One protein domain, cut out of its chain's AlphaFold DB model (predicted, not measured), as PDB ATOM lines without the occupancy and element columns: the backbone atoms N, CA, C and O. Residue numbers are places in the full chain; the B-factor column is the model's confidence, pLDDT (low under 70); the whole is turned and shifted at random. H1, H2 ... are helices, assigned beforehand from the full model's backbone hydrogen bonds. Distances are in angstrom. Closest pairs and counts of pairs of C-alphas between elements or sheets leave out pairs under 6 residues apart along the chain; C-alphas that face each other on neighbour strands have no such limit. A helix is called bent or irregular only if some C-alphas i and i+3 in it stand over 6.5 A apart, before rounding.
ATOM      1  N   TRP A   5      24.810  84.795  69.969       91.00
ATOM      2  CA  TRP A   5      26.086  84.813  70.696       91.00
ATOM      3  C   TRP A   5      27.263  84.362  69.823       91.00
ATOM      4  O   TRP A   5      28.340  84.944  69.889       91.00
ATOM      5  N   ALA A   6      27.049  83.396  68.928       89.38
ATOM      6  CA  ALA A   6      28.084  82.885  68.035       89.38
ATOM      7  C   ALA A   6      28.663  83.963  67.101       89.38
ATOM      8  O   ALA A   6      29.833  83.894  66.718       89.38
ATOM      9  N   ARG A   7      27.851  84.975  66.759       90.75
ATOM     10  CA  ARG A   7      28.249  86.116  65.920       90.75
ATOM     11  C   ARG A   7      29.035  87.179  66.686       90.75
ATOM     12  O   ARG A   7      29.708  87.983  66.053       90.75
ATOM     13  N   LEU A   8      28.944  87.190  68.017       90.44
ATOM     14  CA  LEU A   8      29.708  88.099  68.877       90.44
ATOM     15  C   LEU A   8      31.166  87.641  69.038       90.44
ATOM     16  O   LEU A   8      32.041  88.449  69.341       90.44
ATOM     17  N   ILE A   9      31.441  86.357  68.807       92.25
ATOM     18  CA  ILE A   9      32.788  85.796  68.871       92.25
ATOM     19  C   ILE A   9      33.497  86.035  67.530       92.25
ATOM     20  O   ILE A   9      33.063  85.552  66.480       92.25
ATOM     21  N   SER A  10      34.607  86.774  67.573       92.19
ATOM     22  CA  SER A  10      35.430  87.064  66.396       92.19
ATOM     23  C   SER A  10      36.142  85.815  65.862       92.19
ATOM     24  O   SER A  10      36.299  84.804  66.551       92.19
ATOM     25  N   ASP A  11      36.608  85.872  64.614       90.00
ATOM     26  CA  ASP A  11      37.281  84.740  63.967       90.00
ATOM     27  C   ASP A  11      38.597  84.340  64.637       90.00
ATOM     28  O   ASP A  11      38.952  83.157  64.642       90.00
ATOM     29  N   ASP A  12      39.323  85.311  65.189       86.94
ATOM     30  CA  ASP A  12      40.559  85.067  65.930       86.94
ATOM     31  C   ASP A  12      40.270  84.364  67.259       86.94
ATOM     32  O   ASP A  12      40.924  83.370  67.581       86.94
ATOM     33  N   ILE A  13      39.221  84.787  67.970       90.75
ATOM     34  CA  ILE A  13      38.792  84.146  69.215       90.75
ATOM     35  C   ILE A  13      38.286  82.726  68.948       90.75
ATOM     36  O   ILE A  13      38.683  81.800  69.647       90.75
ATOM     37  N   TRP A  14      37.500  82.502  67.891       92.25
ATOM     38  CA  TRP A  14      37.084  81.151  67.497       92.25
ATOM     39  C   TRP A  14      38.269  80.226  67.204       92.25
ATOM     40  O   TRP A  14      38.268  79.056  67.602       92.25
ATOM     41  N   ARG A  15      39.303  80.740  66.524       87.56
ATOM     42  CA  ARG A  15      40.544  79.992  66.283       87.56
ATOM     43  C   ARG A  15      41.264  79.668  67.589       87.56
ATOM     44  O   ARG A  15      41.714  78.533  67.742       87.56
ATOM     45  N   ALA A  16      41.328  80.615  68.522       87.44
ATOM     46  CA  ALA A  16      41.921  80.400  69.838       87.44
ATOM     47  C   ALA A  16      41.138  79.365  70.668       87.44
ATOM     48  O   ALA A  16      41.749  78.434  71.183       87.44
ATOM     49  N   LEU A  17      39.802  79.440  70.706       89.06
ATOM     50  CA  LEU A  17      38.931  78.469  71.390       89.06
ATOM     51  C   LEU A  17      39.076  77.051  70.816       89.06
ATOM     52  O   LEU A  17      39.162  76.061  71.538       89.06
ATOM     53  N   THR A  18      39.158  76.930  69.491       87.81
ATOM     54  CA  THR A  18      39.373  75.617  68.861       87.81
ATOM     55  C   THR A  18      40.774  75.082  69.183       87.81
ATOM     56  O   THR A  18      40.956  73.882  69.373       87.81
ATOM     57  N   ALA A  19      41.777  75.964  69.278       80.94
ATOM     58  CA  ALA A  19      43.139  75.591  69.657       80.94
ATOM     59  C   ALA A  19      43.263  75.180  71.138       80.94
ATOM     60  O   ALA A  19      44.108  74.339  71.459       80.94
ATOM     61  N   THR A  20      42.412  75.706  72.028       78.81
ATOM     62  CA  THR A  20      42.319  75.253  73.429       78.81
ATOM     63  C   THR A  20      41.571  73.927  73.583       78.81
ATOM     64  O   THR A  20      41.643  73.321  74.649       78.81
ATOM     65  N   GLY A  21      40.955  73.414  72.513       83.69
ATOM     66  CA  GLY A  21      40.284  72.113  72.495       83.69
ATOM     67  C   GLY A  21      38.807  72.165  72.877       83.69
ATOM     68  O   GLY A  21      38.279  71.154  73.320       83.69
ATOM     69  N   VAL A  22      38.151  73.318  72.712       87.94
ATOM     70  CA  VAL A  22      36.695  73.428  72.864       87.94
ATOM     71  C   VAL A  22      36.015  72.629  71.750       87.94
ATOM     72  O   VAL A  22      36.099  72.999  70.576       87.94
ATOM     73  N   GLU A  23      35.355  71.527  72.114       86.50
ATOM     74  CA  GLU A  23      34.645  70.643  71.177       86.50
ATOM     75  C   GLU A  23      33.136  70.566  71.461       86.50
ATOM     76  O   GLU A  23      32.370  70.205  70.567       86.50
ATOM     77  N   SER A  24      32.704  70.939  72.667       89.50
ATOM     78  CA  SER A  24      31.313  70.892  73.126       89.50
ATOM     79  C   SER A  24      30.870  72.182  73.825       89.50
ATOM     80  O   SER A  24      31.688  73.029  74.195       89.50
ATOM     81  N   ALA A  25      29.557  72.338  74.016       86.12
ATOM     82  CA  ALA A  25      28.995  73.467  74.747       86.12
ATOM     83  C   ALA A  25      29.481  73.532  76.205       86.12
ATOM     84  O   ALA A  25      29.717  74.625  76.714       86.12
ATOM     85  N   GLU A  26      29.684  72.378  76.853       84.38
ATOM     86  CA  GLU A  26      30.256  72.303  78.204       84.38
ATOM     87  C   GLU A  26      31.696  72.813  78.225       84.38
ATOM     88  O   GLU A  26      32.040  73.613  79.092       84.38
ATOM     89  N   ASP A  27      32.513  72.422  77.243       86.88
ATOM     90  CA  ASP A  27      33.893  72.906  77.162       86.88
ATOM     91  C   ASP A  27      33.934  74.432  77.045       86.88
ATOM     92  O   ASP A  27      34.800  75.057  77.641       86.88
ATOM     93  N   LEU A  28      33.001  75.038  76.296       90.56
ATOM     94  CA  LEU A  28      32.927  76.492  76.133       90.56
ATOM     95  C   LEU A  28      32.381  77.193  77.384       90.56
ATOM     96  O   LEU A  28      32.947  78.195  77.817       90.56
ATOM     97  N   ALA A  29      31.293  76.686  77.969       90.25
ATOM     98  CA  ALA A  29      30.652  77.282  79.143       90.25
ATOM     99  C   ALA A  29      31.561  77.258  80.376       90.25
ATOM    100  O   ALA A  29      31.600  78.231  81.127       90.25
ATOM    101  N   TYR A  30      32.325  76.178  80.545       87.50
ATOM    102  CA  TYR A  30      33.171  75.946  81.713       87.50
ATOM    103  C   TYR A  30      34.658  76.200  81.451       87.50
ATOM    104  O   TYR A  30      35.489  75.879  82.300       87.50
ATOM    105  N   LEU A  31      35.003  76.806  80.306       86.94
ATOM    106  CA  LEU A  31      36.382  77.194  79.999       86.94
ATOM    107  C   LEU A  31      36.937  78.229  80.991       86.94
ATOM    108  O   LEU A  31      38.142  78.253  81.222       86.94
ATOM    109  N   PHE A  32      36.063  79.061  81.564       92.38
ATOM    110  CA  PHE A  32      36.400  80.112  82.526       92.38
ATOM    111  C   PHE A  32      35.484  80.030  83.747       92.38
ATOM    112  O   PHE A  32      34.356  79.535  83.671       92.38
ATOM    113  N   VAL A  33      35.950  80.535  84.883       86.62
ATOM    114  CA  VAL A  33      35.199  80.556  86.141       86.62
ATOM    115  C   VAL A  33      34.447  81.880  86.307       86.62
ATOM    116  O   VAL A  33      33.341  81.879  86.860       86.62
ATOM    117  N   SER A  34      34.970  82.981  85.758       91.69
ATOM    118  CA  SER A  34      34.390  84.330  85.836       91.69
ATOM    119  C   SER A  34      34.465  85.102  84.509       91.69
ATOM    120  O   SER A  34      35.212  84.744  83.597       91.69
ATOM    121  N   GLU A  35      33.694  86.190  84.408       94.38
ATOM    122  CA  GLU A  35      33.755  87.116  83.265       94.38
ATOM    123  C   GLU A  35      35.122  87.805  83.147       94.38
ATOM    124  O   GLU A  35      35.604  88.021  82.033       94.38
ATOM    125  N   ASP A  36      35.775  88.102  84.275       90.81
ATOM    126  CA  ASP A  36      37.110  88.708  84.300       90.81
ATOM    127  C   ASP A  36      38.178  87.759  83.746       90.81
ATOM    128  O   ASP A  36      39.031  88.184  82.967       90.81
ATOM    129  N   GLU A  37      38.092  86.464  84.059       87.75
ATOM    130  CA  GLU A  37      39.006  85.452  83.518       87.75
ATOM    131  C   GLU A  37      38.811  85.275  82.001       87.75
ATOM    132  O   GLU A  37      39.782  85.252  81.240       87.75
ATOM    133  N   ALA A  38      37.556  85.232  81.533       91.94
ATOM    134  CA  ALA A  38      37.242  85.181  80.104       91.94
ATOM    135  C   ALA A  38      37.769  86.423  79.358       91.94
ATOM    136  O   ALA A  38      38.310  86.325  78.250       91.94
ATOM    137  N   ARG A  39      37.655  87.601  79.984       94.62
ATOM    138  CA  ARG A  39      38.164  88.877  79.469       94.62
ATOM    139  C   ARG A  39      39.685  88.885  79.384       94.62
ATOM    140  O   ARG A  39      40.230  89.231  78.333       94.62
ATOM    141  N   GLU A  40      40.366  88.507  80.462       88.94
ATOM    142  CA  GLU A  40      41.827  88.441  80.515       88.94
ATOM    143  C   GLU A  40      42.358  87.472  79.457       88.94
ATOM    144  O   GLU A  40      43.269  87.815  78.698       88.94
ATOM    145  N   TRP A  41      41.723  86.308  79.315       94.75
ATOM    146  CA  TRP A  41      42.076  85.347  78.280       94.75
ATOM    147  C   TRP A  41      41.933  85.934  76.870       94.75
ATOM    148  O   TRP A  41      42.865  85.824  76.071       94.75
ATOM    149  N   ALA A  42      40.830  86.625  76.557       92.38
ATOM    150  CA  ALA A  42      40.647  87.262  75.249       92.38
ATOM    151  C   ALA A  42      41.702  88.348  74.964       92.38
ATOM    152  O   ALA A  42      42.206  88.456  73.840       92.38
ATOM    153  N   VAL A  43      42.097  89.118  75.982       88.38
ATOM    154  CA  VAL A  43      43.187  90.103  75.874       88.38
ATOM    155  C   VAL A  43      44.530  89.412  75.609       88.38
ATOM    156  O   VAL A  43      45.285  89.861  74.742       88.38
ATOM    157  N   LEU A  44      44.816  88.293  76.286       87.25
ATOM    158  CA  LEU A  44      46.037  87.500  76.085       87.25
ATOM    159  C   LEU A  44      46.137  86.907  74.673       87.25
ATOM    160  O   LEU A  44      47.243  86.789  74.143       87.25
ATOM    161  N   GLN A  45      45.006  86.616  74.026       88.88
ATOM    162  CA  GLN A  45      44.958  86.188  72.620       88.88
ATOM    163  C   GLN A  45      45.099  87.348  71.617       88.88
ATOM    164  O   GLN A  45      44.791  87.184  70.439       88.88
ATOM    165  N   GLN A  46      45.552  88.529  72.059       85.88
ATOM    166  CA  GLN A  46      45.687  89.744  71.238       85.88
ATOM    167  C   GLN A  46      44.355  90.230  70.636       85.88
ATOM    168  O   GLN A  46      44.336  90.993  69.672       85.88
ATOM    169  N   CYS A  47      43.230  89.834  71.237       83.44
ATOM    170  CA  CYS A  47      41.881  90.164  70.782       83.44
ATOM    171  C   CYS A  47      41.236  91.256  71.656       83.44
ATOM    172  O   CYS A  47      40.031  91.232  71.896       83.44
ATOM    173  N   SER A  48      42.018  92.233  72.132       78.25
ATOM    174  CA  SER A  48      41.566  93.255  73.097       78.25
ATOM    175  C   SER A  48      40.328  94.039  72.644       78.25
ATOM    176  O   SER A  48      39.448  94.311  73.451       78.25
ATOM    177  N   HIS A  49      40.212  94.331  71.348       82.25
ATOM    178  CA  HIS A  49      39.076  95.039  70.747       82.25
ATOM    179  C   HIS A  49      37.785  94.198  70.659       82.25
ATOM    180  O   HIS A  49      36.732  94.736  70.336       82.25
ATOM    181  N   SER A  50      37.854  92.884  70.911       89.00
ATOM    182  CA  SER A  50      36.701  91.968  70.895       89.00
ATOM    183  C   SER A  50      36.467  91.256  72.232       89.00
ATOM    184  O   SER A  50      35.568  90.421  72.322       89.00
ATOM    185  N   ALA A  51      37.220  91.617  73.279       90.06
ATOM    186  CA  ALA A  51      37.122  90.994  74.596       90.06
ATOM    187  C   ALA A  51      35.723  91.161  75.216       90.06
ATOM    188  O   ALA A  51      35.155  90.183  75.686       90.06
ATOM    189  N   ASP A  52      35.125  92.354  75.136       92.44
ATOM    190  CA  ASP A  52      33.763  92.605  75.636       92.44
ATOM    191  C   ASP A  52      32.700  91.757  74.931       92.44
ATOM    192  O   ASP A  52      31.854  91.137  75.575       92.44
ATOM    193  N   ASN A  53      32.776  91.679  73.600       91.94
ATOM    194  CA  ASN A  53      31.839  90.886  72.804       91.94
ATOM    195  C   ASN A  53      31.977  89.390  73.106       91.94
ATOM    196  O   ASN A  53      30.977  88.675  73.153       91.94
ATOM    197  N   PHE A  54      33.202  88.922  73.345       96.06
ATOM    198  CA  PHE A  54      33.451  87.545  73.743       96.06
ATOM    199  C   PHE A  54      32.907  87.225  75.132       96.06
ATOM    200  O   PHE A  54      32.230  86.213  75.277       96.06
ATOM    201  N   VAL A  55      33.148  88.085  76.122       95.88
ATOM    202  CA  VAL A  55      32.611  87.907  77.479       95.88
ATOM    203  C   VAL A  55      31.085  87.849  77.429       95.88
ATOM    204  O   VAL A  55      30.495  86.910  77.953       95.88
ATOM    205  N   ALA A  56      30.445  88.765  76.695       94.62
ATOM    206  CA  ALA A  56      28.998  88.741  76.503       94.62
ATOM    207  C   ALA A  56      28.515  87.437  75.838       94.62
ATOM    208  O   ALA A  56      27.518  86.852  76.268       94.62
ATOM    209  N   ALA A  57      29.223  86.951  74.813       93.19
ATOM    210  CA  ALA A  57      28.908  85.687  74.150       93.19
ATOM    211  C   ALA A  57      29.034  84.489  75.099       93.19
ATOM    212  O   ALA A  57      28.142  83.643  75.149       93.19
ATOM    213  N   TRP A  58      30.121  84.436  75.866       96.19
ATOM    214  CA  TRP A  58      30.399  83.376  76.826       96.19
ATOM    215  C   TRP A  58      29.372  83.358  77.966       96.19
ATOM    216  O   TRP A  58      28.829  82.298  78.266       96.19
ATOM    217  N   SER A  59      28.996  84.513  78.522       95.00
ATOM    218  CA  SER A  59      27.954  84.607  79.557       95.00
ATOM    219  C   SER A  59      26.566  84.198  79.046       95.00
ATOM    220  O   SER A  59      25.728  83.711  79.809       95.00
ATOM    221  N   ILE A  60      26.285  84.374  77.748       93.19
ATOM    222  CA  ILE A  60      25.075  83.825  77.115       93.19
ATOM    223  C   ILE A  60      25.179  82.301  77.001       93.19
ATOM    224  O   ILE A  60      24.239  81.610  77.382       93.19
ATOM    225  N   VAL A  61      26.312  81.778  76.525       92.56
ATOM    226  CA  VAL A  61      26.553  80.330  76.415       92.56
ATOM    227  C   VAL A  61      26.415  79.641  77.765       92.56
ATOM    228  O   VAL A  61      25.702  78.647  77.854       92.56
ATOM    229  N   ARG A  62      27.037  80.181  78.816       92.69
ATOM    230  CA  ARG A  62      26.997  79.604  80.163       92.69
ATOM    231  C   ARG A  62      25.567  79.478  80.687       92.69
ATOM    232  O   ARG A  62      25.194  78.407  81.141       92.69
ATOM    233  N   ARG A  63      24.746  80.522  80.531       91.31
ATOM    234  CA  ARG A  63      23.317  80.472  80.891       91.31
ATOM    235  C   ARG A  63      22.538  79.462  80.051       91.31
ATOM    236  O   ARG A  63      21.769  78.677  80.591       91.31
ATOM    237  N   LEU A  64      22.755  79.453  78.735       89.31
ATOM    238  CA  LEU A  64      22.037  78.555  77.829       89.31
ATOM    239  C   LEU A  64      22.416  77.082  78.011       89.31
ATOM    240  O   LEU A  64      21.588  76.228  77.729       89.31
ATOM    241  N   VAL A  65      23.632  76.760  78.460       90.12
ATOM    242  CA  VAL A  65      24.016  75.368  78.755       90.12
ATOM    243  C   VAL A  65      23.212  74.806  79.923       90.12
ATOM    244  O   VAL A  65      22.825  73.638  79.869       90.12
ATOM    245  N   ASP A  66      22.918  75.637  80.923       82.94
ATOM    246  CA  ASP A  66      22.113  75.246  82.080       82.94
ATOM    247  C   ASP A  66      20.611  75.174  81.743       82.94
ATOM    248  O   ASP A  66      19.895  74.346  82.306       82.94
ATOM    249  N   GLU A  67      20.132  76.003  80.808       89.44
ATOM    250  CA  GLU A  67      18.724  76.040  80.378       89.44
ATOM    251  C   GLU A  67      18.386  75.002  79.289       89.44
ATOM    252  O   GLU A  67      17.441  74.228  79.433       89.44
ATOM    253  N   ASP A  68      19.133  74.991  78.182       88.19
ATOM    254  CA  ASP A  68      18.945  74.092  77.036       88.19
ATOM    255  C   ASP A  68      20.264  73.887  76.270       88.19
ATOM    256  O   ASP A  68      20.546  74.482  75.218       88.19
TER     257      ASP A  68
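What this domain is: This is residues 5 to 68 of the 697 residues of an uncharacterized protein of Symbiodinium microadriaticum (UniProt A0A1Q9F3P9). One long helix, H5, makes the longest axis of a small all-helix domain, and four shorter helices are spread part of the way round it, H1 and H4 on nearly opposite sides of H5 with H2 and H3 between them. H1 packs on residues 53 to 61 of H5, H3 packs on its residues 58 to 65, and H4 folds together with H5 as a steeply tilted hairpin, while H2 sits across from H5, near H3, H4 and H5 but touching none of them. The printed part has 64 residues, with five named helices in the order H1, H2, H3, H4, H5 and no named strand; the helices hold 50 of the residues. It is compact, with a radius of gyration of the C-alphas of 10.6 A and spans of 31 by 21 by 20 A.

Where its parts are: The printed part begins with H1, residues 5 to 8, whose C-alpha 5 is at (26.086, 84.813, 70.696). H2 follows with residues 11 to 20, 14.3 A from first to last C-alpha, beginning at C-alpha 11 at (37.281, 84.740, 63.967). H3 is short, residues 25 to 29, 6.1 A long. H4, residues 35 to 44, is 14.2 A long. H5, residues 48 to 68, is 29.9 A long and ends at C-alpha 68 at (18.945, 74.092, 77.036). H5 is irregular: C-alphas 49 and 52 are 7.6 A apart, and its line is a rough one.

How they stand to each other: H5 is the hub and touches three helices. H1 touches H5 at residues 53 to 61 alone; their closest C-alphas, those of Trp 5 and Ala 57, are 4.5 A apart. H3 touches H5 at residues 58 to 65 alone, closest at the C-alphas of Ala 29 and Arg 62, 4.4 A apart. H4 and H5 form a helical hairpin; they touch, closest at the C-alphas of Ala 42 and Ala 51, 5.2 A apart, and run opposite ways at a steep tilt of 42 degrees. H2 is close to H4 but not clearly touching it, about perpendicular at 78 degrees, with the C-alphas of Ile 13 and Ala 42 closest at 7.0 A. H2 is also close to H5 but not clearly touching it, with the C-alphas of Ile 13 and Phe 54 closest at 7.8 A; they run the same way at a steep tilt of 60 degrees. H2 and H3 are close but not clearly touching, with the C-alphas of Leu 17 and Leu 28 closest at 7.9 A. H1 is apart from H2, H3 and H4, and H3 is apart from H4. In H2, H3 and H4 every O i to N i+4 pair is within hydrogen-bond range; in H5 14 of 17 are, and H1 is too short for such a pair.

The domain as a whole: The two C-alphas farthest apart are those of Gln 46 and Glu 67, at 31.6 A. The printed part has no cut, and its four links between helices are tight. The mean pLDDT of the printed part is 89.4, and no printed residue is under 70.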